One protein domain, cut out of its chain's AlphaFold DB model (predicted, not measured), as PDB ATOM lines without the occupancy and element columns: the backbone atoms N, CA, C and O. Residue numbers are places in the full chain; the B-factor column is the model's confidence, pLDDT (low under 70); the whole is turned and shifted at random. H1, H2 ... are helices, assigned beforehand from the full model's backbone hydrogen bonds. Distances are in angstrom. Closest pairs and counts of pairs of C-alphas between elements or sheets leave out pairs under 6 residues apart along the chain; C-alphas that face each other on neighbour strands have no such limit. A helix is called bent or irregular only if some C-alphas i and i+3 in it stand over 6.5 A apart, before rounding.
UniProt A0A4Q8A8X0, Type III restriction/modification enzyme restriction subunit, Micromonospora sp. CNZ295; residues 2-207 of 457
ATOM      1  N   VAL A   2     -29.991  40.260   8.434       79.06
ATOM      2  CA  VAL A   2     -31.049  39.218   8.513       79.06
ATOM      3  C   VAL A   2     -31.581  38.798   7.134       79.06
ATOM      4  O   VAL A   2     -31.563  37.617   6.803       79.06
ATOM      5  N   LYS A   3     -31.942  39.766   6.277       83.12
ATOM      6  CA  LYS A   3     -32.409  39.503   4.900       83.12
ATOM      7  C   LYS A   3     -31.395  38.719   4.047       83.12
ATOM      8  O   LYS A   3     -31.794  37.894   3.237       83.12
ATOM      9  N   MET A   4     -30.092  38.938   4.251       87.00
ATOM     10  CA  MET A   4     -29.020  38.225   3.536       87.00
ATOM     11  C   MET A   4     -28.962  36.749   3.947       87.00
ATOM     12  O   MET A   4     -28.804  35.868   3.104       87.00
ATOM     13  N   ARG A   5     -29.167  36.455   5.238       88.44
ATOM     14  CA  ARG A   5     -29.307  35.074   5.712       88.44
ATOM     15  C   ARG A   5     -30.549  34.411   5.115       88.44
ATOM     16  O   ARG A   5     -30.437  33.304   4.599       88.44
ATOM     17  N   THR A   6     -31.701  35.085   5.147       87.00
ATOM     18  CA  THR A   6     -32.945  34.571   4.547       87.00
ATOM     19  C   THR A   6     -32.760  34.258   3.062       87.00
ATOM     20  O   THR A   6     -33.188  33.205   2.603       87.00
ATOM     21  N   PHE A   7     -32.045  35.112   2.327       90.62
ATOM     22  CA  PHE A   7     -31.672  34.855   0.937       90.62
ATOM     23  C   PHE A   7     -30.880  33.543   0.774       90.62
ATOM     24  O   PHE A   7     -31.255  32.697  -0.037       90.62
ATOM     25  N   GLY A   8     -29.838  33.328   1.585       92.00
ATOM     26  CA  GLY A   8     -29.067  32.079   1.570       92.00
ATOM     27  C   GLY A   8     -29.910  30.841   1.912       92.00
ATOM     28  O   GLY A   8     -29.760  29.795   1.283       92.00
ATOM     29  N   GLU A   9     -30.838  30.963   2.863       91.56
ATOM     30  CA  GLU A   9     -31.762  29.885   3.237       91.56
ATOM     31  C   GLU A   9     -32.709  29.501   2.098       91.56
ATOM     32  O   GLU A   9     -32.903  28.315   1.828       91.56
ATOM     33  N   VAL A  10     -33.287  30.490   1.413       90.62
ATOM     34  CA  VAL A  10     -34.194  30.258   0.280       90.62
ATOM     35  C   VAL A  10     -33.452  29.598  -0.882       90.62
ATOM     36  O   VAL A  10     -33.939  28.607  -1.429       90.62
ATOM     37  N   LEU A  11     -32.241  30.070  -1.202       92.69
ATOM     38  CA  LEU A  11     -31.388  29.447  -2.217       92.69
ATOM     39  C   LEU A  11     -31.095  27.978  -1.896       92.69
ATOM     40  O   LEU A  11     -31.281  27.108  -2.746       92.69
ATOM     41  N   ALA A  12     -30.674  27.677  -0.664       93.88
ATOM     42  CA  ALA A  12     -30.377  26.307  -0.259       93.88
ATOM     43  C   ALA A  12     -31.614  25.398  -0.374       93.88
ATOM     44  O   ALA A  12     -31.507  24.287  -0.901       93.88
ATOM     45  N   LYS A  13     -32.799  25.877   0.033       91.75
ATOM     46  CA  LYS A  13     -34.067  25.138  -0.108       91.75
ATOM     47  C   LYS A  13     -34.384  24.801  -1.565       91.75
ATOM     48  O   LYS A  13     -34.740  23.657  -1.858       91.75
ATOM     49  N   ASP A  14     -34.263  25.767  -2.474       90.44
ATOM     50  CA  ASP A  14     -34.542  25.553  -3.898       90.44
ATOM     51  C   ASP A  14     -33.570  24.540  -4.522       90.44
ATOM     52  O   ASP A  14     -34.001  23.555  -5.133       90.44
ATOM     53  N   VAL A  15     -32.269  24.682  -4.262       91.38
ATOM     54  CA  VAL A  15     -31.255  23.752  -4.780       91.38
ATOM     55  C   VAL A  15     -31.454  22.339  -4.213       91.38
ATOM     56  O   VAL A  15     -31.312  21.360  -4.950       91.38
ATOM     57  N   VAL A  16     -31.843  22.193  -2.938       92.56
ATOM     58  CA  VAL A  16     -32.168  20.881  -2.339       92.56
ATOM     59  C   VAL A  16     -33.300  20.205  -3.106       92.56
ATOM     60  O   VAL A  16     -33.184  19.028  -3.452       92.56
ATOM     61  N   ARG A  17     -34.367  20.941  -3.435       89.00
ATOM     62  CA  ARG A  17     -35.490  20.386  -4.201       89.00
ATOM     63  C   ARG A  17     -35.085  19.983  -5.613       89.00
ATOM     64  O   ARG A  17     -35.489  18.914  -6.058       89.00
ATOM     65  N   ARG A  18     -34.253  20.778  -6.294       86.94
ATOM     66  CA  ARG A  18     -33.768  20.494  -7.662       86.94
ATOM     67  C   ARG A  18     -32.737  19.371  -7.740       86.94
ATOM     68  O   ARG A  18     -32.587  18.742  -8.782       86.94
ATOM     69  N   THR A  19     -32.034  19.098  -6.649       87.44
ATOM     70  CA  THR A  19     -31.073  17.987  -6.561       87.44
ATOM     71  C   THR A  19     -31.669  16.744  -5.908       87.44
ATOM     72  O   THR A  19     -31.046  15.682  -5.944       87.44
ATOM     73  N   ASN A  20     -32.860  16.859  -5.311       88.25
ATOM     74  CA  ASN A  20     -33.439  15.859  -4.416       88.25
ATOM     75  C   ASN A  20     -32.442  15.421  -3.320       88.25
ATOM     76  O   ASN A  20     -32.334  14.235  -2.984       88.25
ATOM     77  N   ALA A  21     -31.651  16.374  -2.813       88.31
ATOM     78  CA  ALA A  21     -30.769  16.145  -1.677       88.31
ATOM     79  C   ALA A  21     -31.608  15.850  -0.423       88.31
ATOM     80  O   ALA A  21     -32.733  16.328  -0.285       88.31
ATOM     81  N   LYS A  22     -31.067  15.042   0.493       90.75
ATOM     82  CA  LYS A  22     -31.790  14.564   1.680       90.75
ATOM     83  C   LYS A  22     -31.197  15.172   2.952       90.75
ATOM     84  O   LYS A  22     -30.349  14.534   3.574       90.75
ATOM     85  N   PRO A  23     -31.579  16.403   3.326       93.00
ATOM     86  CA  PRO A  23     -31.131  16.993   4.577       93.00
ATOM     87  C   PRO A  23     -31.771  16.307   5.780       93.00
ATOM     88  O   PRO A  23     -32.925  15.885   5.732       93.00
ATOM     89  N   THR A  24     -31.030  16.250   6.885       93.00
ATOM     90  CA  THR A  24     -31.491  15.660   8.152       93.00
ATOM     91  C   THR A  24     -32.651  16.447   8.774       93.00
ATOM     92  O   THR A  24     -33.468  15.885   9.495       93.00
ATOM     93  N   SER A  25     -32.751  17.756   8.507       92.69
ATOM     94  CA  SER A  25     -33.932  18.562   8.846       92.69
ATOM     95  C   SER A  25     -34.054  19.799   7.951       92.69
ATOM     96  O   SER A  25     -33.162  20.097   7.160       92.69
ATOM     97  N   GLY A  26     -35.142  20.561   8.107       87.75
ATOM     98  CA  GLY A  26     -35.368  21.815   7.379       87.75
ATOM     99  C   GLY A  26     -34.467  22.989   7.791       87.75
ATOM    100  O   GLY A  26     -34.596  24.062   7.210       87.75
ATOM    101  N   ARG A  27     -33.564  22.821   8.770       91.38
ATOM    102  CA  ARG A  27     -32.645  23.882   9.220       91.38
ATOM    103  C   ARG A  27     -31.602  24.204   8.149       91.38
ATOM    104  O   ARG A  27     -31.095  23.298   7.494       91.38
ATOM    105  N   PHE A  28     -31.213  25.478   8.053       93.12
ATOM    106  CA  PHE A  28     -30.266  25.970   7.044       93.12
ATOM    107  C   PHE A  28     -28.974  25.138   6.968       93.12
ATOM    108  O   PHE A  28     -28.607  24.656   5.901       93.12
ATOM    109  N   VAL A  29     -28.339  24.878   8.116       94.50
ATOM    110  CA  VAL A  29     -27.094  24.095   8.196       94.50
ATOM    111  C   VAL A  29     -27.227  22.694   7.584       94.50
ATOM    112  O   VAL A  29     -26.362  22.266   6.826       94.50
ATOM    113  N   HIS A  30     -28.334  21.991   7.840       95.56
ATOM    114  CA  HIS A  30     -28.537  20.636   7.322       95.56
ATOM    115  C   HIS A  30     -28.799  20.629   5.814       95.56
ATOM    116  O   HIS A  30     -28.417  19.679   5.134       95.56
ATOM    117  N   GLN A  31     -29.414  21.684   5.276       95.00
ATOM    118  CA  GLN A  31     -29.584  21.842   3.830       95.00
ATOM    119  C   GLN A  31     -28.233  22.022   3.135       95.00
ATOM    120  O   GLN A  31     -27.930  21.291   2.195       95.00
ATOM    121  N   VAL A  32     -27.392  22.928   3.642       95.06
ATOM    122  CA  VAL A  32     -26.053  23.195   3.089       95.06
ATOM    123  C   VAL A  32     -25.171  21.941   3.164       95.06
ATOM    124  O   VAL A  32     -24.543  21.566   2.173       95.06
ATOM    125  N   GLN A  33     -25.190  21.224   4.292       94.62
ATOM    126  CA  GLN A  33     -24.466  19.957   4.452       94.62
ATOM    127  C   GLN A  33     -24.937  18.876   3.468       94.62
ATOM    128  O   GLN A  33     -24.108  18.191   2.870       94.62
ATOM    129  N   ALA A  34     -26.248  18.738   3.252       94.12
ATOM    130  CA  ALA A  34     -26.790  17.761   2.309       94.12
ATOM    131  C   ALA A  34     -26.433  18.082   0.852       94.12
ATOM    132  O   ALA A  34     -26.150  17.169   0.075       94.12
ATOM    133  N   LEU A  35     -26.417  19.364   0.481       93.75
ATOM    134  CA  LEU A  35     -25.982  19.807  -0.844       93.75
ATOM    135  C   LEU A  35     -24.490  19.549  -1.072       93.75
ATOM    136  O   LEU A  35     -24.107  19.087  -2.150       93.75
ATOM    137  N   ASN A  36     -23.659  19.786  -0.055       93.88
ATOM    138  CA  ASN A  36     -22.236  19.466  -0.100       93.88
ATOM    139  C   ASN A  36     -22.005  17.953  -0.244       93.88
ATOM    140  O   ASN A  36     -21.285  17.520  -1.139       93.88
ATOM    141  N   ALA A  37     -22.694  17.135   0.559       91.69
ATOM    142  CA  ALA A  37     -22.620  15.675   0.477       91.69
ATOM    143  C   ALA A  37     -23.124  15.128  -0.873       91.69
ATOM    144  O   ALA A  37     -22.602  14.142  -1.385       91.69
ATOM    145  N   ALA A  38     -24.114  15.787  -1.486       88.44
ATOM    146  CA  ALA A  38     -24.570  15.476  -2.838       88.44
ATOM    147  C   ALA A  38     -23.581  15.925  -3.934       88.44
ATOM    148  O   ALA A  38     -23.808  15.629  -5.106       88.44
ATOM    149  N   GLY A  39     -22.512  16.645  -3.580       88.12
ATOM    150  CA  GLY A  39     -21.509  17.168  -4.505       88.12
ATOM    151  C   GLY A  39     -21.989  18.352  -5.346       88.12
ATOM    152  O   GLY A  39     -21.369  18.626  -6.378       88.12
ATOM    153  N   ALA A  40     -23.086  19.006  -4.944       88.56
ATOM    154  CA  ALA A  40     -23.668  20.166  -5.621       88.56
ATOM    155  C   ALA A  40     -22.944  21.477  -5.276       88.56
ATOM    156  O   ALA A  40     -23.002  22.426  -6.056       88.56
ATOM    157  N   LEU A  41     -22.263  21.527  -4.127       91.31
ATOM    158  CA  LEU A  41     -21.461  22.671  -3.700       91.31
ATOM    159  C   LEU A  41     -19.980  22.346  -3.880       91.31
ATOM    160  O   LEU A  41     -19.512  21.296  -3.448       91.31
ATOM    161  N   VAL A  42     -19.242  23.256  -4.509       86.62
ATOM    162  CA  VAL A  42     -17.775  23.244  -4.461       86.62
ATOM    163  C   VAL A  42     -17.299  23.974  -3.193       86.62
ATOM    164  O   VAL A  42     -18.079  24.741  -2.620       86.62
ATOM    165  N   PRO A  43     -16.036  23.797  -2.753       87.44
ATOM    166  CA  PRO A  43     -15.577  24.291  -1.452       87.44
ATOM    167  C   PRO A  43     -15.849  25.778  -1.186       87.44
ATOM    168  O   PRO A  43     -16.339  26.117  -0.115       87.44
ATOM    169  N   HIS A  44     -15.602  26.669  -2.150       84.81
ATOM    170  CA  HIS A  44     -15.812  28.105  -1.926       84.81
ATOM    171  C   HIS A  44     -17.304  28.488  -1.848       84.81
ATOM    172  O   HIS A  44     -17.664  29.324  -1.026       84.81
ATOM    173  N   VAL A  45     -18.190  27.839  -2.622       91.44
ATOM    174  CA  VAL A  45     -19.651  28.054  -2.537       91.44
ATOM    175  C   VAL A  45     -20.179  27.561  -1.191       91.44
ATOM    176  O   VAL A  45     -20.993  28.227  -0.555       91.44
ATOM    177  N   PHE A  46     -19.684  26.413  -0.720       92.81
ATOM    178  CA  PHE A  46     -20.001  25.908   0.615       92.81
ATOM    179  C   PHE A  46     -19.582  26.905   1.706       92.81
ATOM    180  O   PHE A  46     -20.395  27.261   2.560       92.81
ATOM    181  N   THR A  47     -18.352  27.422   1.638       92.06
ATOM    182  CA  THR A  47     -17.853  28.443   2.571       92.06
ATOM    183  C   THR A  47     -18.690  29.726   2.531       92.06
ATOM    184  O   THR A  47     -18.965  30.300   3.584       92.06
ATOM    185  N   ALA A  48     -19.154  30.159   1.354       91.38
ATOM    186  CA  ALA A  48     -20.036  31.319   1.214       91.38
ATOM    187  C   ALA A  48     -21.386  31.123   1.937       91.38
ATOM    188  O   ALA A  48     -21.822  32.005   2.684       91.38
ATOM    189  N   PHE A  49     -22.016  29.949   1.797       94.81
ATOM    190  CA  PHE A  49     -23.227  29.602   2.554       94.81
ATOM    191  C   PHE A  49     -22.980  29.585   4.071       94.81
ATOM    192  O   PHE A  49     -23.766  30.154   4.833       94.81
ATOM    193  N   GLU A  50     -21.879  28.975   4.520       92.69
ATOM    194  CA  GLU A  50     -21.524  28.917   5.943       92.69
ATOM    195  C   GLU A  50     -21.226  30.304   6.531       92.69
ATOM    196  O   GLU A  50     -21.639  30.592   7.658       92.69
ATOM    197  N   ARG A  51     -20.591  31.200   5.763       90.50
ATOM    198  CA  ARG A  51     -20.358  32.595   6.168       90.50
ATOM    199  C   ARG A  51     -21.675  33.339   6.375       90.50
ATOM    200  O   ARG A  51     -21.872  33.923   7.440       90.50
ATOM    201  N   LEU A  52     -22.595  33.272   5.408       91.38
ATOM    202  CA  LEU A  52     -23.926  33.884   5.531       91.38
ATOM    203  C   LEU A  52     -24.694  33.358   6.739       91.38
ATOM    204  O   LEU A  52     -25.331  34.132   7.456       91.38
ATOM    205  N   ARG A  53     -24.607  32.050   6.994       90.88
ATOM    206  CA  ARG A  53     -25.227  31.417   8.156       90.88
ATOM    207  C   ARG A  53     -24.623  31.925   9.465       90.88
ATOM    208  O   ARG A  53     -25.359  32.338  10.355       90.88
ATOM    209  N   SER A  54     -23.298  31.867   9.600       87.56
ATOM    210  CA  SER A  54     -22.596  32.199  10.843       87.56
ATOM    211  C   SER A  54     -22.744  33.677  11.204       87.56
ATOM    212  O   SER A  54     -23.200  34.002  12.299       87.56
ATOM    213  N   VAL A  55     -22.432  34.577  10.267       84.06
ATOM    214  CA  VAL A  55     -22.484  36.026  10.505       84.06
ATOM    215  C   VAL A  55     -23.931  36.513  10.590       84.06
ATOM    216  O   VAL A  55     -24.255  37.333  11.443       84.06
ATOM    217  N   GLY A  56     -24.832  35.955   9.776       79.44
ATOM    218  CA  GLY A  56     -26.261  36.252   9.858       79.44
ATOM    219  C   GLY A  56     -26.879  35.870  11.204       79.44
ATOM    220  O   GLY A  56     -27.730  36.600  11.702       79.44
ATOM    221  N   ASN A  57     -26.438  34.768  11.822       79.75
ATOM    222  CA  ASN A  57     -26.865  34.398  13.174       79.75
ATOM    223  C   ASN A  57     -26.349  35.387  14.223       79.75
ATOM    224  O   ASN A  57     -27.138  35.845  15.043       79.75
ATOM    225  N   LYS A  58     -25.064  35.762  14.170       78.38
ATOM    226  CA  LYS A  58     -24.502  36.772  15.082       78.38
ATOM    227  C   LYS A  58     -25.238  38.110  14.968       78.38
ATOM    228  O   LYS A  58     -25.608  38.694  15.972       78.38
ATOM    229  N   ALA A  59     -25.555  38.551  13.752       71.31
ATOM    230  CA  ALA A  59     -26.276  39.805  13.531       71.31
ATOM    231  C   ALA A  59     -27.705  39.824  14.107       71.31
ATOM    232  O   ALA A  59     -28.216  40.892  14.422       71.31
ATOM    233  N   VAL A  60     -28.359  38.662  14.226       64.31
ATOM    234  CA  VAL A  60     -29.683  38.537  14.866       64.31
ATOM    235  C   VAL A  60     -29.578  38.603  16.391       64.31
ATOM    236  O   VAL A  60     -30.506  39.086  17.031       64.31
ATOM    237  N   HIS A  61     -28.480  38.106  16.966       59.94
ATOM    238  CA  HIS A  61     -28.315  37.986  18.415       59.94
ATOM    239  C   HIS A  61     -27.593  39.181  19.061       59.94
ATOM    240  O   HIS A  61     -27.922  39.515  20.193       59.94
ATOM    241  N   ASP A  62     -26.689  39.851  18.336       58.94
ATOM    242  CA  ASP A  62     -25.737  40.811  18.917       58.94
ATOM    243  C   ASP A  62     -25.880  42.253  18.382       58.94
ATOM    244  O   ASP A  62     -25.028  43.088  18.667       58.94
ATOM    245  N   HIS A  63     -26.913  42.567  17.581       52.69
ATOM    246  CA  HIS A  63     -27.099  43.893  16.949       52.69
ATOM    247  C   HIS A  63     -25.825  44.442  16.272       52.69
ATOM    248  O   HIS A  63     -25.485  45.614  16.400       52.69
ATOM    249  N   LEU A  64     -25.096  43.578  15.554       53.56
ATOM    250  CA  LEU A  64     -23.909  43.978  14.796       53.56
ATOM    251  C   LEU A  64     -24.284  45.070  13.778       53.56
ATOM    252  O   LEU A  64     -24.919  44.773  12.772       53.56
ATOM    253  N   ASP A  65     -23.846  46.305  14.007       57.09
ATOM    254  CA  ASP A  65     -23.990  47.437  13.079       57.09
ATOM    255  C   ASP A  65     -22.641  47.774  12.412       57.09
ATOM    256  O   ASP A  65     -22.218  48.923  12.299       57.09
ATOM    257  N   GLU A  66     -21.928  46.741  11.950       70.31
ATOM    258  CA  GLU A  66     -20.650  46.891  11.247       70.31
ATOM    259  C   GLU A  66     -20.843  46.968   9.728       70.31
ATOM    260  O   GLU A  66     -21.148  45.972   9.061       70.31
ATOM    261  N   LEU A  67     -20.598  48.151   9.153       68.94
ATOM    262  CA  LEU A  67     -20.787  48.384   7.719       68.94
ATOM    263  C   LEU A  67     -19.908  47.480   6.841       68.94
ATOM    264  O   LEU A  67     -20.371  46.978   5.818       68.94
ATOM    265  N   ARG A  68     -18.660  47.236   7.257       69.00
ATOM    266  CA  ARG A  68     -17.727  46.355   6.540       69.00
ATOM    267  C   ARG A  68     -18.271  44.931   6.445       69.00
ATOM    268  O   ARG A  68     -18.386  44.379   5.356       69.00
ATOM    269  N   THR A  69     -18.696  44.375   7.575       76.44
ATOM    270  CA  THR A  69     -19.298  43.041   7.655       76.44
ATOM    271  C   THR A  69     -20.577  42.954   6.811       76.44
ATOM    272  O   THR A  69     -20.805  41.959   6.117       76.44
ATOM    273  N   ALA A  70     -21.394  44.013   6.791       77.81
ATOM    274  CA  ALA A  70     -22.577  44.086   5.937       77.81
ATOM    275  C   ALA A  70     -22.233  44.110   4.435       77.81
ATOM    276  O   ALA A  70     -22.908  43.431   3.657       77.81
ATOM    277  N   LEU A  71     -21.192  44.838   4.022       76.31
ATOM    278  CA  LEU A  71     -20.743  44.881   2.628       76.31
ATOM    279  C   LEU A  71     -20.137  43.545   2.179       76.31
ATOM    280  O   LEU A  71     -20.461  43.052   1.099       76.31
ATOM    281  N   GLU A  72     -19.327  42.908   3.021       78.25
ATOM    282  CA  GLU A  72     -18.768  41.583   2.745       78.25
ATOM    283  C   GLU A  72     -19.863  40.514   2.595       78.25
ATOM    284  O   GLU A  72     -19.788  39.650   1.714       78.25
ATOM    285  N   LEU A  73     -20.914  40.573   3.423       85.25
ATOM    286  CA  LEU A  73     -22.075  39.696   3.274       85.25
ATOM    287  C   LEU A  73     -22.903  40.019   2.033       85.25
ATOM    288  O   LEU A  73     -23.407  39.093   1.400       85.25
ATOM    289  N   LEU A  74     -23.026  41.294   1.658       85.44
ATOM    290  CA  LEU A  74     -23.684  41.681   0.412       85.44
ATOM    291  C   LEU A  74     -22.939  41.118  -0.799       85.44
ATOM    292  O   LEU A  74     -23.569  40.558  -1.694       85.44
ATOM    293  N   HIS A  75     -21.609  41.205  -0.794       82.25
ATOM    294  CA  HIS A  75     -20.781  40.594  -1.825       82.25
ATOM    295  C   HIS A  75     -20.955  39.066  -1.843       82.25
ATOM    296  O   HIS A  75     -21.188  38.489  -2.899       82.25
ATOM    297  N   THR A  76     -20.986  38.417  -0.673       87.50
ATOM    298  CA  THR A  76     -21.258  36.970  -0.566       87.50
ATOM    299  C   THR A  76     -22.638  36.602  -1.143       87.50
ATOM    300  O   THR A  76     -22.784  35.600  -1.846       87.50
ATOM    301  N   CYS A  77     -23.671  37.415  -0.888       90.50
ATOM    302  CA  CYS A  77     -24.994  37.248  -1.497       90.50
ATOM    303  C   CYS A  77     -24.952  37.403  -3.017       90.50
ATOM    304  O   CYS A  77     -25.613  36.637  -3.716       90.50
ATOM    305  N   PHE A  78     -24.187  38.368  -3.527       87.44
ATOM    306  CA  PHE A  78     -23.994  38.544  -4.961       87.44
ATOM    307  C   PHE A  78     -23.328  37.315  -5.590       87.44
ATOM    308  O   PHE A  78     -23.847  36.799  -6.575       87.44
ATOM    309  N   GLU A  79     -22.246  36.795  -5.004       86.75
ATOM    310  CA  GLU A  79     -21.551  35.605  -5.515       86.75
ATOM    311  C   GLU A  79     -22.473  34.379  -5.548       86.75
ATOM    312  O   GLU A  79     -22.544  33.677  -6.559       86.75
ATOM    313  N   LEU A  80     -23.244  34.144  -4.479       91.88
ATOM    314  CA  LEU A  80     -24.225  33.055  -4.442       91.88
ATOM    315  C   LEU A  80     -25.393  33.277  -5.405       91.88
ATOM    316  O   LEU A  80     -25.861  32.322  -6.023       91.88
ATOM    317  N   GLY A  81     -25.865  34.514  -5.550       91.19
ATOM    318  CA  GLY A  81     -26.911  34.870  -6.505       91.19
ATOM    319  C   GLY A  81     -26.461  34.658  -7.945       91.19
ATOM    320  O   GLY A  81     -27.197  34.076  -8.737       91.19
ATOM    321  N   LEU A  82     -25.228  35.048  -8.267       86.56
ATOM    322  CA  LEU A  82     -24.608  34.823  -9.565       86.56
ATOM    323  C   LEU A  82     -24.416  33.328  -9.828       86.56
ATOM    324  O   LEU A  82     -24.815  32.840 -10.884       86.56
ATOM    325  N   TRP A  83     -23.871  32.582  -8.865       90.56
ATOM    326  CA  TRP A  83     -23.767  31.124  -8.942       90.56
ATOM    327  C   TRP A  83     -25.128  30.475  -9.225       90.56
ATOM    328  O   TRP A  83     -25.250  29.657 -10.137       90.56
ATOM    329  N   PHE A  84     -26.164  30.871  -8.485       91.81
ATOM    330  CA  PHE A  84     -27.507  30.330  -8.639       91.81
ATOM    331  C   PHE A  84     -28.141  30.709  -9.982       91.81
ATOM    332  O   PHE A  84     -28.722  29.856 -10.650       91.81
ATOM    333  N   HIS A  85     -27.974  31.955 -10.426       88.88
ATOM    334  CA  HIS A  85     -28.412  32.398 -11.745       88.88
ATOM    335  C   HIS A  85     -27.773  31.542 -12.845       88.88
ATOM    336  O   HIS A  85     -28.493  30.928 -13.629       88.88
ATOM    337  N   ARG A  86     -26.440  31.410 -12.839       87.06
ATOM    338  CA  ARG A  86     -25.678  30.593 -13.801       87.06
ATOM    339  C   ARG A  86     -26.096  29.121 -13.764       87.06
ATOM    340  O   ARG A  86     -26.184  28.470 -14.802       87.06
ATOM    341  N   LEU A  87     -26.384  28.586 -12.578       88.75
ATOM    342  CA  LEU A  87     -26.916  27.236 -12.404       88.75
ATOM    343  C   LEU A  87     -28.279  27.066 -13.092       88.75
ATOM    344  O   LEU A  87     -28.517  26.046 -13.736       88.75
ATOM    345  N   LEU A  88     -29.175  28.046 -12.988       87.25
ATOM    346  CA  LEU A  88     -30.511  27.948 -13.578       87.25
ATOM    347  C   LEU A  88     -30.521  28.214 -15.084       87.25
ATOM    348  O   LEU A  88     -31.095  27.426 -15.837       87.25
ATOM    349  N   THR A  89     -29.892  29.302 -15.523       83.81
ATOM    350  CA  THR A  89     -29.973  29.785 -16.907       83.81
ATOM    351  C   THR A  89     -28.914  29.167 -17.808       83.81
ATOM    352  O   THR A  89     -29.105  29.095 -19.019       83.81
ATOM    353  N   GLY A  90     -27.800  28.707 -17.234       76.19
ATOM    354  CA  GLY A  90     -26.602  28.384 -18.000       76.19
ATOM    355  C   GLY A  90     -25.889  29.624 -18.544       76.19
ATOM    356  O   GLY A  90     -24.934  29.455 -19.296       76.19
ATOM    357  N   ASP A  91     -26.321  30.839 -18.174       76.19
ATOM    358  CA  ASP A  91     -25.636  32.070 -18.559       76.19
ATOM    359  C   ASP A  91     -24.199  32.036 -18.024       76.19
ATOM    360  O   ASP A  91     -23.910  31.560 -16.924       76.19
ATOM    361  N   ARG A  92     -23.277  32.498 -18.854       71.56
ATOM    362  CA  ARG A  92     -21.843  32.530 -18.599       71.56
ATOM    363  C   ARG A  92     -21.281  33.939 -18.752       71.56
ATOM    364  O   ARG A  92     -20.070  34.100 -18.722       71.56
ATOM    365  N   ALA A  93     -22.118  34.970 -18.855       67.69
ATOM    366  CA  ALA A  93     -21.644  36.343 -18.870       67.69
ATOM    367  C   ALA A  93     -20.791  36.656 -17.615       67.69
ATOM    368  O   ALA A  93     -21.132  36.235 -16.494       67.69
ATOM    369  N   PRO A  94     -19.661  37.371 -17.773       62.66
ATOM    370  CA  PRO A  94     -18.941  37.928 -16.642       62.66
ATOM    371  C   PRO A  94     -19.801  39.040 -16.035       62.66
ATOM    372  O   PRO A  94     -20.140  40.020 -16.698       62.66
ATOM    373  N   ILE A  95     -20.186  38.867 -14.772       69.19
ATOM    374  CA  ILE A  95     -20.974  39.842 -14.018       69.19
ATOM    375  C   ILE A  95     -20.152  40.181 -12.782       69.19
ATOM    376  O   ILE A  95     -19.895  39.313 -11.953       69.19
ATOM    377  N   GLY A  96     -19.711  41.434 -12.690       67.44
ATOM    378  CA  GLY A  96     -18.953  41.932 -11.546       67.44
ATOM    379  C   GLY A  96     -19.863  42.468 -10.448       67.44
ATOM    380  O   GLY A  96     -20.928  43.024 -10.732       67.44
ATOM    381  N   PHE A  97     -19.428  42.331  -9.197       72.25
ATOM    382  CA  PHE A  97     -20.070  43.003  -8.076       72.25
ATOM    383  C   PHE A  97     -19.780  44.502  -8.149       72.25
ATOM    384  O   PHE A  97     -18.625  44.909  -8.273       72.25
ATOM    385  N   VAL A  98     -20.824  45.323  -8.044       70.25
ATOM    386  CA  VAL A  98     -20.676  46.769  -7.875       70.25
ATOM    387  C   VAL A  98     -21.129  47.120  -6.458       70.25
ATOM    388  O   VAL A  98     -22.316  46.965  -6.157       70.25
ATOM    389  N   PRO A  99     -20.216  47.549  -5.571       67.44
ATOM    390  CA  PRO A  99     -20.577  47.916  -4.209       67.44
ATOM    391  C   PRO A  99     -21.465  49.172  -4.196       67.44
ATOM    392  O   PRO A  99     -21.317  50.052  -5.047       67.44
ATOM    393  N   PRO A 100     -22.377  49.294  -3.220       69.94
ATOM    394  CA  PRO A 100     -23.194  50.484  -3.074       69.94
ATOM    395  C   PRO A 100     -22.354  51.683  -2.604       69.94
ATOM    396  O   PRO A 100     -21.720  51.646  -1.554       69.94
ATOM    397  N   THR A 101     -22.411  52.778  -3.357       64.38
ATOM    398  CA  THR A 101     -21.982  54.127  -2.953       64.38
ATOM    399  C   THR A 101     -22.701  54.535  -1.659       64.38
ATOM    400  O   THR A 101     -23.940  54.487  -1.641       64.38
ATOM    401  N   PRO A 102     -21.973  54.911  -0.591       58.56
ATOM    402  CA  PRO A 102     -22.576  55.334   0.668       58.56
ATOM    403  C   PRO A 102     -23.340  56.657   0.499       58.56
ATOM    404  O   PRO A 102     -22.928  57.506  -0.296       58.56
ATOM    405  N   PRO A 103     -24.439  56.872   1.243       57.09
ATOM    406  CA  PRO A 103     -25.106  58.166   1.269       57.09
ATOM    407  C   PRO A 103     -24.176  59.228   1.897       57.09
ATOM    408  O   PRO A 103     -23.635  58.992   2.980       57.09
ATOM    409  N   PRO A 104     -23.999  60.405   1.265       53.38
ATOM    410  CA  PRO A 104     -22.971  61.379   1.652       53.38
ATOM    411  C   PRO A 104     -23.171  62.040   3.027       53.38
ATOM    412  O   PRO A 104     -22.244  62.662   3.530       53.38
ATOM    413  N   ALA A 105     -24.348  61.921   3.650       54.34
ATOM    414  CA  ALA A 105     -24.713  62.722   4.825       54.34
ATOM    415  C   ALA A 105     -24.740  61.969   6.173       54.34
ATOM    416  O   ALA A 105     -24.998  62.599   7.194       54.34
ATOM    417  N   GLN A 106     -24.519  60.647   6.217       54.94
ATOM    418  CA  GLN A 106     -24.767  59.844   7.437       54.94
ATOM    419  C   GLN A 106     -23.646  58.874   7.837       54.94
ATOM    420  O   GLN A 106     -23.810  58.117   8.791       54.94
ATOM    421  N   VAL A 107     -22.510  58.868   7.138       57.72
ATOM    422  CA  VAL A 107     -21.471  57.846   7.327       57.72
ATOM    423  C   VAL A 107     -20.167  58.498   7.811       57.72
ATOM    424  O   VAL A 107     -19.705  59.438   7.166       57.72
ATOM    425  N   PRO A 108     -19.556  58.030   8.921       63.91
ATOM    426  CA  PRO A 108     -18.269  58.542   9.399       63.91
ATOM    427  C   PRO A 108     -17.176  58.485   8.319       63.91
ATOM    428  O   PRO A 108     -17.113  57.521   7.555       63.91
ATOM    429  N   ALA A 109     -16.280  59.478   8.281       64.19
ATOM    430  CA  ALA A 109     -15.238  59.595   7.249       64.19
ATOM    431  C   ALA A 109     -14.354  58.339   7.126       64.19
ATOM    432  O   ALA A 109     -14.099  57.871   6.021       64.19
ATOM    433  N   THR A 110     -13.998  57.715   8.251       63.88
ATOM    434  CA  THR A 110     -13.221  56.462   8.299       63.88
ATOM    435  C   THR A 110     -13.913  55.295   7.590       63.88
ATOM    436  O   THR A 110     -13.272  54.420   7.010       63.88
ATOM    437  N   VAL A 111     -15.244  55.278   7.615       56.59
ATOM    438  CA  VAL A 111     -16.064  54.256   6.972       56.59
ATOM    439  C   VAL A 111     -16.198  54.537   5.472       56.59
ATOM    440  O   VAL A 111     -16.156  53.605   4.668       56.59
ATOM    441  N   VAL A 112     -16.292  55.811   5.082       60.78
ATOM    442  CA  VAL A 112     -16.253  56.238   3.673       60.78
ATOM    443  C   VAL A 112     -14.901  55.897   3.037       60.78
ATOM    444  O   VAL A 112     -14.877  55.328   1.949       60.78
ATOM    445  N   GLU A 113     -13.791  56.160   3.727       63.50
ATOM    446  CA  GLU A 113     -12.436  55.815   3.275       63.50
ATOM    447  C   GLU A 113     -12.248  54.298   3.122       63.50
ATOM    448  O   GLU A 113     -11.741  53.831   2.102       63.50
ATOM    449  N   GLY A 114     -12.725  53.505   4.091       62.44
ATOM    450  CA  GLY A 114     -12.694  52.042   4.008       62.44
ATOM    451  C   GLY A 114     -13.498  51.491   2.823       62.44
ATOM    452  O   GLY A 114     -13.027  50.606   2.107       62.44
ATOM    453  N   LEU A 115     -14.683  52.052   2.567       58.78
ATOM    454  CA  LEU A 115     -15.502  51.717   1.398       58.78
ATOM    455  C   LEU A 115     -14.821  52.100   0.083       58.78
ATOM    456  O   LEU A 115     -14.846  51.325  -0.869       58.78
ATOM    457  N   GLN A 116     -14.203  53.280   0.016       65.00
ATOM    458  CA  GLN A 116     -13.464  53.733  -1.162       65.00
ATOM    459  C   GLN A 116     -12.257  52.834  -1.454       65.00
ATOM    460  O   GLN A 116     -12.023  52.494  -2.615       65.00
ATOM    461  N   ALA A 117     -11.542  52.383  -0.421       66.12
ATOM    462  CA  ALA A 117     -10.453  51.420  -0.563       66.12
ATOM    463  C   ALA A 117     -10.950  50.056  -1.082       66.12
ATOM    464  O   ALA A 117     -10.325  49.463  -1.964       66.12
ATOM    465  N   GLU A 118     -12.099  49.570  -0.601       60.25
ATOM    466  CA  GLU A 118     -12.714  48.353  -1.145       60.25
ATOM    467  C   GLU A 118     -13.189  48.533  -2.590       60.25
ATOM    468  O   GLU A 118     -12.934  47.658  -3.417       60.25
ATOM    469  N   ILE A 119     -13.810  49.670  -2.929       63.25
ATOM    470  CA  ILE A 119     -14.188  50.016  -4.308       63.25
ATOM    471  C   ILE A 119     -12.958  50.003  -5.216       63.25
ATOM    472  O   ILE A 119     -13.017  49.427  -6.300       63.25
ATOM    473  N   ALA A 120     -11.845  50.597  -4.784       66.69
ATOM    474  CA  ALA A 120     -10.597  50.599  -5.540       66.69
ATOM    475  C   ALA A 120     -10.067  49.172  -5.755       66.69
ATOM    476  O   ALA A 120      -9.740  48.798  -6.882       66.69
ATOM    477  N   ARG A 121     -10.081  48.336  -4.708       68.19
ATOM    478  CA  ARG A 121      -9.695  46.922  -4.808       68.19
ATOM    479  C   ARG A 121     -10.586  46.152  -5.788       68.19
ATOM    480  O   ARG A 121     -10.072  45.385  -6.599       68.19
ATOM    481  N   TYR A 122     -11.901  46.367  -5.747       60.00
ATOM    482  CA  TYR A 122     -12.844  45.724  -6.669       60.00
ATOM    483  C   TYR A 122     -12.690  46.221  -8.107       60.00
ATOM    484  O   TYR A 122     -12.716  45.406  -9.026       60.00
ATOM    485  N   LYS A 123     -12.477  47.529  -8.320       61.53
ATOM    486  CA  LYS A 123     -12.141  48.089  -9.641       61.53
ATOM    487  C   LYS A 123     -10.914  47.392 -10.219       61.53
ATOM    488  O   LYS A 123     -10.930  47.017 -11.387       61.53
ATOM    489  N   GLN A 124      -9.894  47.173  -9.392       65.25
ATOM    490  CA  GLN A 124      -8.666  46.515  -9.811       65.25
ATOM    491  C   GLN A 124      -8.876  45.031 -10.135       65.25
ATOM    492  O   GLN A 124      -8.452  44.588 -11.195       65.25
ATOM    493  N   GLN A 125      -9.626  44.291  -9.311       62.53
ATOM    494  CA  GLN A 125     -10.004  42.906  -9.625       62.53
ATOM    495  C   GLN A 125     -10.808  42.803 -10.928       62.53
ATOM    496  O   GLN A 125     -10.521  41.948 -11.757       62.53
ATOM    497  N   LEU A 126     -11.785  43.692 -11.142       59.50
ATOM    498  CA  LEU A 126     -12.567  43.725 -12.379       59.50
ATOM    499  C   LEU A 126     -11.688  44.061 -13.591       59.50
ATOM    500  O   LEU A 126     -11.895  43.505 -14.672       59.50
ATOM    501  N   ALA A 127     -10.728  44.972 -13.416       63.34
ATOM    502  CA  ALA A 127      -9.786  45.344 -14.458       63.34
ATOM    503  C   ALA A 127      -8.879  44.166 -14.833       63.34
ATOM    504  O   ALA A 127      -8.784  43.831 -16.011       63.34
ATOM    505  N   ASP A 128      -8.303  43.483 -13.843       60.75
ATOM    506  CA  ASP A 128      -7.469  42.299 -14.050       60.75
ATOM    507  C   ASP A 128      -8.271  41.146 -14.696       60.75
ATOM    508  O   ASP A 128      -7.790  40.517 -15.637       60.75
ATOM    509  N   THR A 129      -9.526  40.912 -14.286       54.75
ATOM    510  CA  THR A 129     -10.408  39.912 -14.921       54.75
ATOM    511  C   THR A 129     -10.705  40.248 -16.384       54.75
ATOM    512  O   THR A 129     -10.657  39.367 -17.239       54.75
ATOM    513  N   LYS A 130     -11.006  41.513 -16.706       56.59
ATOM    514  CA  LYS A 130     -11.262  41.947 -18.094       56.59
ATOM    515  C   LYS A 130     -10.022  41.869 -18.971       56.59
ATOM    516  O   LYS A 130     -10.119  41.513 -20.137       56.59
ATOM    517  N   LEU A 131      -8.865  42.148 -18.396       58.16
ATOM    518  CA  LEU A 131      -7.587  42.069 -19.082       58.16
ATOM    519  C   LEU A 131      -7.195  40.625 -19.424       58.16
ATOM    520  O   LEU A 131      -6.576  40.382 -20.451       58.16
ATOM    521  N   LEU A 132      -7.629  39.656 -18.616       52.97
ATOM    522  CA  LEU A 132      -7.526  38.225 -18.915       52.97
ATOM    523  C   LEU A 132      -8.533  37.741 -19.981       52.97
ATOM    524  O   LEU A 132      -8.465  36.580 -20.385       52.97
ATOM    525  N   LEU A 133      -9.492  38.576 -20.401       48.50
ATOM    526  CA  LEU A 133     -10.552  38.227 -21.358       48.50
ATOM    527  C   LEU A 133     -10.290  38.741 -22.783       48.50
ATOM    528  O   LEU A 133     -10.976  38.297 -23.704       48.50
ATOM    529  N   GLU A 134      -9.330  39.647 -22.980       49.12
ATOM    530  CA  GLU A 134      -9.043  40.262 -24.278       49.12
ATOM    531  C   GLU A 134      -7.582  40.025 -24.690       49.12
ATOM    532  O   GLU A 134      -6.659  40.441 -23.991       49.12
ATOM    533  N   ASP A 135      -7.365  39.406 -25.856       52.47
ATOM    534  CA  ASP A 135      -6.048  39.295 -26.502       52.47
ATOM    535  C   ASP A 135      -5.604  40.672 -27.022       52.47
ATOM    536  O   ASP A 135      -5.734  40.992 -28.207       52.47
ATOM    537  N   LYS A 136      -5.129  41.535 -26.116       49.81
ATOM    538  CA  LYS A 136      -4.684  42.892 -26.452       49.81
ATOM    539  C   LYS A 136      -3.157  43.019 -26.490       49.81
ATOM    540  O   LYS A 136      -2.464  42.466 -25.640       49.81
ATOM    541  N   PRO A 137      -2.618  43.796 -27.450       48.81
ATOM    542  CA  PRO A 137      -1.185  43.861 -27.739       48.81
ATOM    543  C   PRO A 137      -0.357  44.620 -26.686       48.81
ATOM    544  O   PRO A 137       0.870  44.588 -26.754       48.81
ATOM    545  N   SER A 138      -0.980  45.274 -25.693       64.69
ATOM    546  CA  SER A 138      -0.261  45.789 -24.520       64.69
ATOM    547  C   SER A 138      -1.083  45.713 -23.224       64.69
ATOM    548  O   SER A 138      -2.242  46.130 -23.171       64.69
ATOM    549  N   LEU A 139      -0.451  45.219 -22.149       57.16
ATOM    550  CA  LEU A 139      -1.034  45.130 -20.799       57.16
ATOM    551  C   LEU A 139      -1.489  46.501 -20.264       57.16
ATOM    552  O   LEU A 139      -2.442  46.576 -19.498       57.16
ATOM    553  N   ALA A 140      -0.815  47.586 -20.651       61.12
ATOM    554  CA  ALA A 140      -1.136  48.934 -20.184       61.12
ATOM    555  C   ALA A 140      -2.460  49.448 -20.773       61.12
ATOM    556  O   ALA A 140      -3.346  49.845 -20.025       61.12
ATOM    557  N   GLN A 141      -2.645  49.344 -22.094       64.31
ATOM    558  CA  GLN A 141      -3.886  49.783 -22.747       64.31
ATOM    559  C   GLN A 141      -5.091  48.953 -22.300       64.31
ATOM    560  O   GLN A 141      -6.159  49.505 -22.044       64.31
ATOM    561  N   ALA A 142      -4.904  47.640 -22.132       58.88
ATOM    562  CA  ALA A 142      -5.951  46.773 -21.608       58.88
ATOM    563  C   ALA A 142      -6.345  47.154 -20.169       58.88
ATOM    564  O   ALA A 142      -7.527  47.110 -19.830       58.88
ATOM    565  N   ARG A 143      -5.388  47.576 -19.322       61.41
ATOM    566  CA  ARG A 143      -5.686  48.055 -17.959       61.41
ATOM    567  C   ARG A 143      -6.481  49.349 -17.981       61.41
ATOM    568  O   ARG A 143      -7.457  49.464 -17.237       61.41
ATOM    569  N   ASP A 144      -6.092  50.292 -18.828       66.94
ATOM    570  CA  ASP A 144      -6.749  51.595 -18.920       66.94
ATOM    571  C   ASP A 144      -8.192  51.450 -19.418       66.94
ATOM    572  O   ASP A 144      -9.125  51.959 -18.795       66.94
ATOM    573  N   GLU A 145      -8.415  50.667 -20.474       67.31
ATOM    574  CA  GLU A 145      -9.757  50.384 -20.992       67.31
ATOM    575  C   GLU A 145     -10.617  49.616 -19.984       67.31
ATOM    576  O   GLU A 145     -11.801  49.927 -19.805       67.31
ATOM    577  N   ALA A 146     -10.037  48.638 -19.286       62.94
ATOM    578  CA  ALA A 146     -10.752  47.880 -18.272       62.94
ATOM    579  C   ALA A 146     -11.144  48.751 -17.067       62.94
ATOM    580  O   ALA A 146     -12.261  48.615 -16.556       62.94
ATOM    581  N   THR A 147     -10.278  49.692 -16.672       67.62
ATOM    582  CA  THR A 147     -10.545  50.691 -15.626       67.62
ATOM    583  C   THR A 147     -11.680  51.623 -16.041       67.62
ATOM    584  O   THR A 147     -12.665  51.764 -15.315       67.62
ATOM    585  N   LEU A 148     -11.620  52.178 -17.251       72.94
ATOM    586  CA  LEU A 148     -12.641  53.086 -17.782       72.94
ATOM    587  C   LEU A 148     -14.000  52.380 -17.936       72.94
ATOM    588  O   LEU A 148     -15.062  52.938 -17.650       72.94
ATOM    589  N   ALA A 149     -13.980  51.100 -18.314       66.81
ATOM    590  CA  ALA A 149     -15.170  50.262 -18.350       66.81
ATOM    591  C   ALA A 149     -15.707  49.920 -16.946       66.81
ATOM    592  O   ALA A 149     -16.919  49.756 -16.793       66.81
ATOM    593  N   ALA A 150     -14.849  49.791 -15.926       63.47
ATOM    594  CA  ALA A 150     -15.271  49.635 -14.531       63.47
ATOM    595  C   ALA A 150     -15.976  50.902 -14.024       63.47
ATOM    596  O   ALA A 150     -17.027  50.819 -13.392       63.47
ATOM    597  N   GLU A 151     -15.455  52.080 -14.367       68.62
ATOM    598  CA  GLU A 151     -16.055  53.368 -14.004       68.62
ATOM    599  C   GLU A 151     -17.419  53.581 -14.656       68.62
ATOM    600  O   GLU A 151     -18.385  53.923 -13.971       68.62
ATOM    601  N   ARG A 152     -17.544  53.272 -15.952       72.12
ATOM    602  CA  ARG A 152     -18.846  53.270 -16.637       72.12
ATOM    603  C   ARG A 152     -19.831  52.293 -15.997       72.12
ATOM    604  O   ARG A 152     -21.010  52.617 -15.876       72.12
ATOM    605  N   ALA A 153     -19.371  51.113 -15.574       66.19
ATOM    606  CA  ALA A 153     -20.224  50.127 -14.914       66.19
ATOM    607  C   ALA A 153     -20.739  50.619 -13.551       66.19
ATOM    608  O   ALA A 153     -21.901  50.368 -13.234       66.19
ATOM    609  N   ILE A 154     -19.915  51.346 -12.788       65.44
ATOM    610  CA  ILE A 154     -20.311  51.975 -11.518       65.44
ATOM    611  C   ILE A 154     -21.371  53.051 -11.762       65.44
ATOM    612  O   ILE A 154     -22.439  52.990 -11.160       65.44
ATOM    613  N   LEU A 155     -21.136  53.968 -12.705       69.75
ATOM    614  CA  LEU A 155     -22.109  55.012 -13.057       69.75
ATOM    615  C   LEU A 155     -23.444  54.411 -13.524       69.75
ATOM    616  O   LEU A 155     -24.515  54.838 -13.094       69.75
ATOM    617  N   ALA A 156     -23.391  53.368 -14.356       71.12
ATOM    618  CA  ALA A 156     -24.579  52.658 -14.814       71.12
ATOM    619  C   ALA A 156     -25.280  51.863 -13.697       71.12
ATOM    620  O   ALA A 156     -26.485  51.636 -13.772       71.12
ATOM    621  N   ALA A 157     -24.554  51.374 -12.689       66.69
ATOM    622  CA  ALA A 157     -25.145  50.711 -11.527       66.69
ATOM    623  C   ALA A 157     -25.836  51.717 -10.595       66.69
ATOM    624  O   ALA A 157     -26.915  51.424 -10.083       66.69
ATOM    625  N   ASP A 158     -25.258  52.908 -10.433       67.44
ATOM    626  CA  ASP A 158     -25.852  54.000  -9.661       67.44
ATOM    627  C   ASP A 158     -27.135  54.513 -10.322       67.44
ATOM    628  O   ASP A 158     -28.153  54.646  -9.643       67.44
ATOM    629  N   ALA A 159     -27.142  54.665 -11.651       68.38
ATOM    630  CA  ALA A 159     -28.353  54.980 -12.412       68.38
ATOM    631  C   ALA A 159     -29.431  53.884 -12.276       68.38
ATOM    632  O   ALA A 159     -30.595  54.176 -12.003       68.38
ATOM    633  N   ARG A 160     -29.035  52.604 -12.366       69.94
ATOM    634  CA  ARG A 160     -29.944  51.456 -12.193       69.94
ATOM    635  C   ARG A 160     -30.456  51.284 -10.766       69.94
ATOM    636  O   ARG A 160     -31.386  50.514 -10.558       69.94
ATOM    637  N   ARG A 161     -29.888  51.964  -9.767       68.50
ATOM    638  CA  ARG A 161     -30.275  51.790  -8.360       68.50
ATOM    639  C   ARG A 161     -31.716  52.252  -8.107       68.50
ATOM    640  O   ARG A 161     -32.447  51.583  -7.378       68.50
ATOM    641  N   GLY A 162     -32.138  53.340  -8.759       67.62
ATOM    642  CA  GLY A 162     -33.523  53.824  -8.716       67.62
ATOM    643  C   GLY A 162     -34.501  52.870  -9.411       67.62
ATOM    644  O   GLY A 162     -35.542  52.525  -8.851       67.62
ATOM    645  N   GLU A 163     -34.123  52.363 -10.586       73.00
ATOM    646  CA  GLU A 163     -34.899  51.354 -11.320       73.00
ATOM    647  C   GLU A 163     -35.014  50.042 -10.535       73.00
ATOM    648  O   GLU A 163     -36.096  49.472 -10.440       73.00
ATOM    649  N   ALA A 164     -33.926  49.587  -9.910       70.25
ATOM    650  CA  ALA A 164     -33.895  48.380  -9.093       70.25
ATOM    651  C   ALA A 164     -34.784  48.507  -7.851       70.25
ATOM    652  O   ALA A 164     -35.477  47.553  -7.508       70.25
ATOM    653  N   ALA A 165     -34.809  49.671  -7.194       73.75
ATOM    654  CA  ALA A 165     -35.708  49.917  -6.066       73.75
ATOM    655  C   ALA A 165     -37.186  49.853  -6.492       73.75
ATOM    656  O   ALA A 165     -37.988  49.194  -5.827       73.75
ATOM    657  N   SER A 166     -37.524  50.468  -7.631       78.44
ATOM    658  CA  SER A 166     -38.870  50.405  -8.218       78.44
ATOM    659  C   SER A 166     -39.253  48.972  -8.612       78.44
ATOM    660  O   SER A 166     -40.338  48.487  -8.286       78.44
ATOM    661  N   LEU A 167     -38.320  48.241  -9.228       79.38
ATOM    662  CA  LEU A 167     -38.511  46.850  -9.616       79.38
ATOM    663  C   LEU A 167     -38.730  45.950  -8.394       79.38
ATOM    664  O   LEU A 167     -39.682  45.175  -8.384       79.38
ATOM    665  N   VAL A 168     -37.917  46.080  -7.341       79.19
ATOM    666  CA  VAL A 168     -38.102  45.336  -6.083       79.19
ATOM    667  C   VAL A 168     -39.476  45.621  -5.482       79.19
ATOM    668  O   VAL A 168     -40.173  44.676  -5.112       79.19
ATOM    669  N   ALA A 169     -39.899  46.888  -5.428       82.19
ATOM    670  CA  ALA A 169     -41.224  47.247  -4.927       82.19
ATOM    671  C   ALA A 169     -42.342  46.575  -5.750       82.19
ATOM    672  O   ALA A 169     -43.254  45.989  -5.171       82.19
ATOM    673  N   SER A 170     -42.225  46.573  -7.083       85.62
ATOM    674  CA  SER A 170     -43.199  45.931  -7.981       85.62
ATOM    675  C   SER A 170     -43.224  44.398  -7.889       85.62
ATOM    676  O   SER A 170     -44.281  43.790  -8.034       85.62
ATOM    677  N   LEU A 171     -42.078  43.764  -7.620       83.81
ATOM    678  CA  LEU A 171     -41.943  42.305  -7.567       83.81
ATOM    679  C   LEU A 171     -42.220  41.714  -6.182       83.81
ATOM    680  O   LEU A 171     -42.420  40.507  -6.082       83.81
ATOM    681  N   THR A 172     -42.246  42.527  -5.121       84.25
ATOM    682  CA  THR A 172     -42.456  42.046  -3.744       84.25
ATOM    683  C   THR A 172     -43.769  41.258  -3.588       84.25
ATOM    684  O   THR A 172     -43.699  40.129  -3.100       84.25
ATOM    685  N   PRO A 173     -44.935  41.733  -4.082       86.94
ATOM    686  CA  PRO A 173     -46.180  40.963  -3.983       86.94
ATOM    687  C   PRO A 173     -46.116  39.627  -4.737       86.94
ATOM    688  O   PRO A 173     -46.565  38.596  -4.240       86.94
ATOM    689  N   ALA A 174     -45.511  39.617  -5.930       83.06
ATOM    690  CA  ALA A 174     -45.353  38.399  -6.723       83.06
ATOM    691  C   ALA A 174     -44.388  37.399  -6.062       83.06
ATOM    692  O   ALA A 174     -44.605  36.190  -6.131       83.06
ATOM    693  N   ALA A 175     -43.339  37.891  -5.396       77.31
ATOM    694  CA  ALA A 175     -42.381  37.063  -4.673       77.31
ATOM    695  C   ALA A 175     -43.015  36.367  -3.459       77.31
ATOM    696  O   ALA A 175     -42.717  35.199  -3.214       77.31
ATOM    697  N   GLU A 176     -43.911  37.041  -2.731       82.12
ATOM    698  CA  GLU A 176     -44.644  36.448  -1.603       82.12
ATOM    699  C   GLU A 176     -45.554  35.300  -2.059       82.12
ATOM    700  O   GLU A 176     -45.522  34.217  -1.470       82.12
ATOM    701  N   VAL A 177     -46.297  35.498  -3.153       85.44
ATOM    702  CA  VAL A 177     -47.129  34.444  -3.757       85.44
ATOM    703  C   VAL A 177     -46.259  33.275  -4.224       85.44
ATOM    704  O   VAL A 177     -46.507  32.131  -3.846       85.44
ATOM    705  N   ALA A 178     -45.183  33.554  -4.966       81.12
ATOM    706  CA  ALA A 178     -44.265  32.523  -5.448       81.12
ATOM    707  C   ALA A 178     -43.612  31.736  -4.299       81.12
ATOM    708  O   ALA A 178     -43.377  30.532  -4.423       81.12
ATOM    709  N   GLN A 179     -43.335  32.383  -3.162       80.00
ATOM    710  CA  GLN A 179     -42.814  31.705  -1.980       80.00
ATOM    711  C   GLN A 179     -43.851  30.761  -1.356       80.00
ATOM    712  O   GLN A 179     -43.498  29.634  -1.009       80.00
ATOM    713  N   GLN A 180     -45.116  31.170  -1.251       82.56
ATOM    714  CA  GLN A 180     -46.192  30.307  -0.743       82.56
ATOM    715  C   GLN A 180     -46.453  29.105  -1.666       82.56
ATOM    716  O   GLN A 180     -46.583  27.965  -1.202       82.56
ATOM    717  N   GLU A 181     -46.472  29.330  -2.980       85.00
ATOM    718  CA  GLU A 181     -46.568  28.264  -3.983       85.00
ATOM    719  C   GLU A 181     -45.385  27.303  -3.883       85.00
ATOM    720  O   GLU A 181     -45.557  26.083  -3.884       85.00
ATOM    721  N   PHE A 182     -44.175  27.840  -3.727       81.56
ATOM    722  CA  PHE A 182     -42.997  27.023  -3.510       81.56
ATOM    723  C   PHE A 182     -43.154  26.197  -2.230       81.56
ATOM    724  O   PHE A 182     -43.060  24.976  -2.287       81.56
ATOM    725  N   GLU A 183     -43.441  26.784  -1.074       81.06
ATOM    726  CA  GLU A 183     -43.522  26.038   0.188       81.06
ATOM    727  C   GLU A 183     -44.592  24.934   0.178       81.06
ATOM    728  O   GLU A 183     -44.323  23.836   0.673       81.06
ATOM    729  N   SER A 184     -45.733  25.170  -0.475       83.19
ATOM    730  CA  SER A 184     -46.831  24.199  -0.609       83.19
ATOM    731  C   SER A 184     -46.610  23.127  -1.689       83.19
ATOM    732  O   SER A 184     -47.171  22.028  -1.599       83.19
ATOM    733  N   ALA A 185     -45.767  23.387  -2.694       82.50
ATOM    734  CA  ALA A 185     -45.512  22.443  -3.776       82.50
ATOM    735  C   ALA A 185     -44.758  21.184  -3.308       82.50
ATOM    736  O   ALA A 185     -43.719  21.244  -2.641       82.50
ATOM    737  N   LYS A 186     -45.233  20.010  -3.748       79.50
ATOM    738  CA  LYS A 186     -44.499  18.745  -3.584       79.50
ATOM    739  C   LYS A 186     -43.234  18.756  -4.440       79.50
ATOM    740  O   LYS A 186     -43.268  19.133  -5.610       79.50
ATOM    741  N   ALA A 187     -42.129  18.271  -3.875       74.06
ATOM    742  CA  ALA A 187     -40.881  18.135  -4.616       74.06
ATOM    743  C   ALA A 187     -41.079  17.219  -5.844       74.06
ATOM    744  O   ALA A 187     -41.628  16.118  -5.705       74.06
ATOM    745  N   PRO A 188     -40.654  17.644  -7.048       77.69
ATOM    746  CA  PRO A 188     -40.818  16.843  -8.251       77.69
ATOM    747  C   PRO A 188     -39.986  15.558  -8.174       77.69
ATOM    748  O   PRO A 188     -38.920  15.516  -7.560       77.69
ATOM    749  N   LYS A 189     -40.442  14.490  -8.842       81.94
ATOM    750  CA  LYS A 189     -39.618  13.286  -9.033       81.94
ATOM    751  C   LYS A 189     -38.506  13.596 -10.035       81.94
ATOM    752  O   LYS A 189     -38.773  13.819 -11.215       81.94
ATOM    753  N   ILE A 190     -37.260  13.585  -9.571       83.06
ATOM    754  CA  ILE A 190     -36.079  13.876 -10.395       83.06
ATOM    755  C   ILE A 190     -35.374  12.566 -10.737       83.06
ATOM    756  O   ILE A 190     -35.046  11.779  -9.849       83.06
ATOM    757  N   SER A 191     -35.152  12.318 -12.030       86.06
ATOM    758  CA  SER A 191     -34.380  11.158 -12.479       86.06
ATOM    759  C   SER A 191     -32.900  11.317 -12.120       86.06
ATOM    760  O   SER A 191     -32.396  12.436 -12.023       86.06
ATOM    761  N   ALA A 192     -32.182  10.199 -11.976       80.25
ATOM    762  CA  ALA A 192     -30.744  10.219 -11.696       80.25
ATOM    763  C   ALA A 192     -29.965  11.058 -12.727       80.25
ATOM    764  O   ALA A 192     -29.173  11.908 -12.341       80.25
ATOM    765  N   ALA A 193     -30.289  10.912 -14.018       76.25
ATOM    766  CA  ALA A 193     -29.662  11.681 -15.094       76.25
ATOM    767  C   ALA A 193     -29.881  13.199 -14.956       76.25
ATOM    768  O   ALA A 193     -28.928  13.962 -15.057       76.25
ATOM    769  N   LYS A 194     -31.116  13.644 -14.669       82.31
ATOM    770  CA  LYS A 194     -31.409  15.075 -14.463       82.31
ATOM    771  C   LYS A 194     -30.681  15.626 -13.239       82.31
ATOM    772  O   LYS A 194     -30.177  16.743 -13.275       82.31
ATOM    773  N   ARG A 195     -30.619  14.842 -12.158       83.56
ATOM    774  CA  ARG A 195     -29.889  15.209 -10.939       83.56
ATOM    775  C   ARG A 195     -28.395  15.372 -11.217       83.56
ATOM    776  O   ARG A 195     -27.799  16.341 -10.764       83.56
ATOM    777  N   GLU A 196     -27.801  14.434 -11.942       82.62
ATOM    778  CA  GLU A 196     -26.370  14.438 -12.249       82.62
ATOM    779  C   GLU A 196     -25.988  15.585 -13.188       82.62
ATOM    780  O   GLU A 196     -25.023  16.299 -12.921       82.62
ATOM    781  N   GLU A 197     -26.808  15.857 -14.208       82.12
ATOM    782  CA  GLU A 197     -26.650  17.030 -15.072       82.12
ATOM    783  C   GLU A 197     -26.725  18.339 -14.270       82.12
ATOM    784  O   GLU A 197     -25.892  19.233 -14.442       82.12
ATOM    785  N   PHE A 198     -27.691  18.447 -13.352       85.38
ATOM    786  CA  PHE A 198     -27.852  19.625 -12.504       85.38
ATOM    787  C   PHE A 198     -26.650  19.826 -11.567       85.38
ATOM    788  O   PHE A 198     -26.150  20.940 -11.437       85.38
ATOM    789  N   ILE A 199     -26.129  18.752 -10.961       85.00
ATOM    790  CA  ILE A 199     -24.916  18.799 -10.125       85.00
ATOM    791  C   ILE A 199     -23.693  19.210 -10.954       85.00
ATOM    792  O   ILE A 199     -22.916  20.067 -10.527       85.00
ATOM    793  N   ALA A 200     -23.523  18.651 -12.154       82.25
ATOM    794  CA  ALA A 200     -22.440  19.038 -13.056       82.25
ATOM    795  C   ALA A 200     -22.531  20.524 -13.438       82.25
ATOM    796  O   ALA A 200     -21.524  21.237 -13.457       82.25
ATOM    797  N   ARG A 201     -23.745  21.027 -13.685       84.06
ATOM    798  CA  ARG A 201     -23.997  22.449 -13.936       84.06
ATOM    799  C   ARG A 201     -23.683  23.315 -12.717       84.06
ATOM    800  O   ARG A 201     -23.038  24.342 -12.887       84.06
ATOM    801  N   ALA A 202     -24.040  22.884 -11.507       85.44
ATOM    802  CA  ALA A 202     -23.743  23.613 -10.269       85.44
ATOM    803  C   ALA A 202     -22.235  23.789 -10.052       85.44
ATOM    804  O   ALA A 202     -21.776  24.880  -9.708       85.44
ATOM    805  N   ARG A 203     -21.444  22.751 -10.343       83.12
ATOM    806  CA  ARG A 203     -19.976  22.827 -10.297       83.12
ATOM    807  C   ARG A 203     -19.424  23.810 -11.324       83.12
ATOM    808  O   ARG A 203     -18.612  24.657 -10.969       83.12
ATOM    809  N   ARG A 204     -19.903  23.751 -12.572       78.50
ATOM    810  CA  ARG A 204     -19.497  24.695 -13.631       78.50
ATOM    811  C   ARG A 204     -19.848  26.138 -13.270       78.50
ATOM    812  O   ARG A 204     -18.993  27.013 -13.378       78.50
ATOM    813  N   ALA A 205     -21.061  26.366 -12.767       83.69
ATOM    814  CA  ALA A 205     -21.569  27.672 -12.347       83.69
ATOM    815  C   ALA A 205     -20.744  28.324 -11.226       83.69
ATOM    816  O   ALA A 205     -20.780  29.543 -11.077       83.69
ATOM    817  N   SER A 206     -20.000  27.524 -10.458       77.88
ATOM    818  CA  SER A 206     -19.206  27.991  -9.316       77.88
ATOM    819  C   SER A 206     -17.935  28.735  -9.720       77.88
ATOM    820  O   SER A 206     -17.298  29.353  -8.887       77.88
ATOM    821  N   ARG A 207     -17.534  28.691 -10.988       72.75
ATOM    822  CA  ARG A 207     -16.411  29.493 -11.474       72.75
ATOM    823  C   ARG A 207     -16.840  30.365 -12.634       72.75
ATOM    824  O   ARG A 207     -17.832  30.073 -13.320       72.75
TER     825      ARG A 207
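This is residues 2 to 207 of the 457 residues of the protein "Type III restriction/modification enzyme restriction subunit" of Micromonospora sp. CNZ295 (UniProt A0A4Q8A8X0). A long bent helix, H6, arches past a bundle of four helices, H1 to H4, with a gap between its first arm and the bundle. At one end H6 meets H5, on one side of the bundle; after H6b a short link folds back into H7, which packs on H1 and H4. The printed part has 206 residues, seven named helices in the order H1 to H7 and no named strand: all helix. It is compact, with a radius of gyration of the C-alphas of 19.2 A and spans of 52 by 46 by 32 A.

H6, residues 139 to 184, was assigned as one helix by its hydrogen bonds but is bent: C-alphas 170 and 173 are 7.0 A apart. Arm H6a, residues 139 to 170, measures 44.1 A, with a kink of 42 degrees near residue 160; H6b, residues 173 to 184, measures 17.1 A. H1 is residues 2 to 19, from C-alpha 2 at (-31.049, 39.218, 8.513); H2 is residues 28 to 37; H3 is residues 43 to 61; H4 is residues 67 to 89, 32.2 A; H5 is residues 109 to 131, 32.5 A; H7 is residues 192 to 205, and C-alpha 205 is at (-21.569, 27.672, -12.347).

H6a and H6b are about perpendicular, 85 degrees. H6a touches H5 with residues 139 to 151 alone, closest C-alphas Ala 146 and Ala 127, 4.7 A. H6b is near H1, the hub, which touches H2, H3, H4 and H7; its closest C-alphas to H4 are Met 4 and Cys 77, 6.5 A. H2 and H3 form a helical hairpin, closest C-alphas Asn 36 and Phe 46, 6.9 A. H4 and H5 are close but not clearly touching. Every O i to N i+4 pair is within hydrogen-bond range except in H6a, 26 of 28.

The farthest C-alphas, Ser 138 and Ser 184, are 56.6 A apart. Residues 162 to 178 stand free. The printed part has no cut; the link H4 to H5 is long. Mean pLDDT of the printed part is 76.8, with residues 99 to 147 under 70, among others.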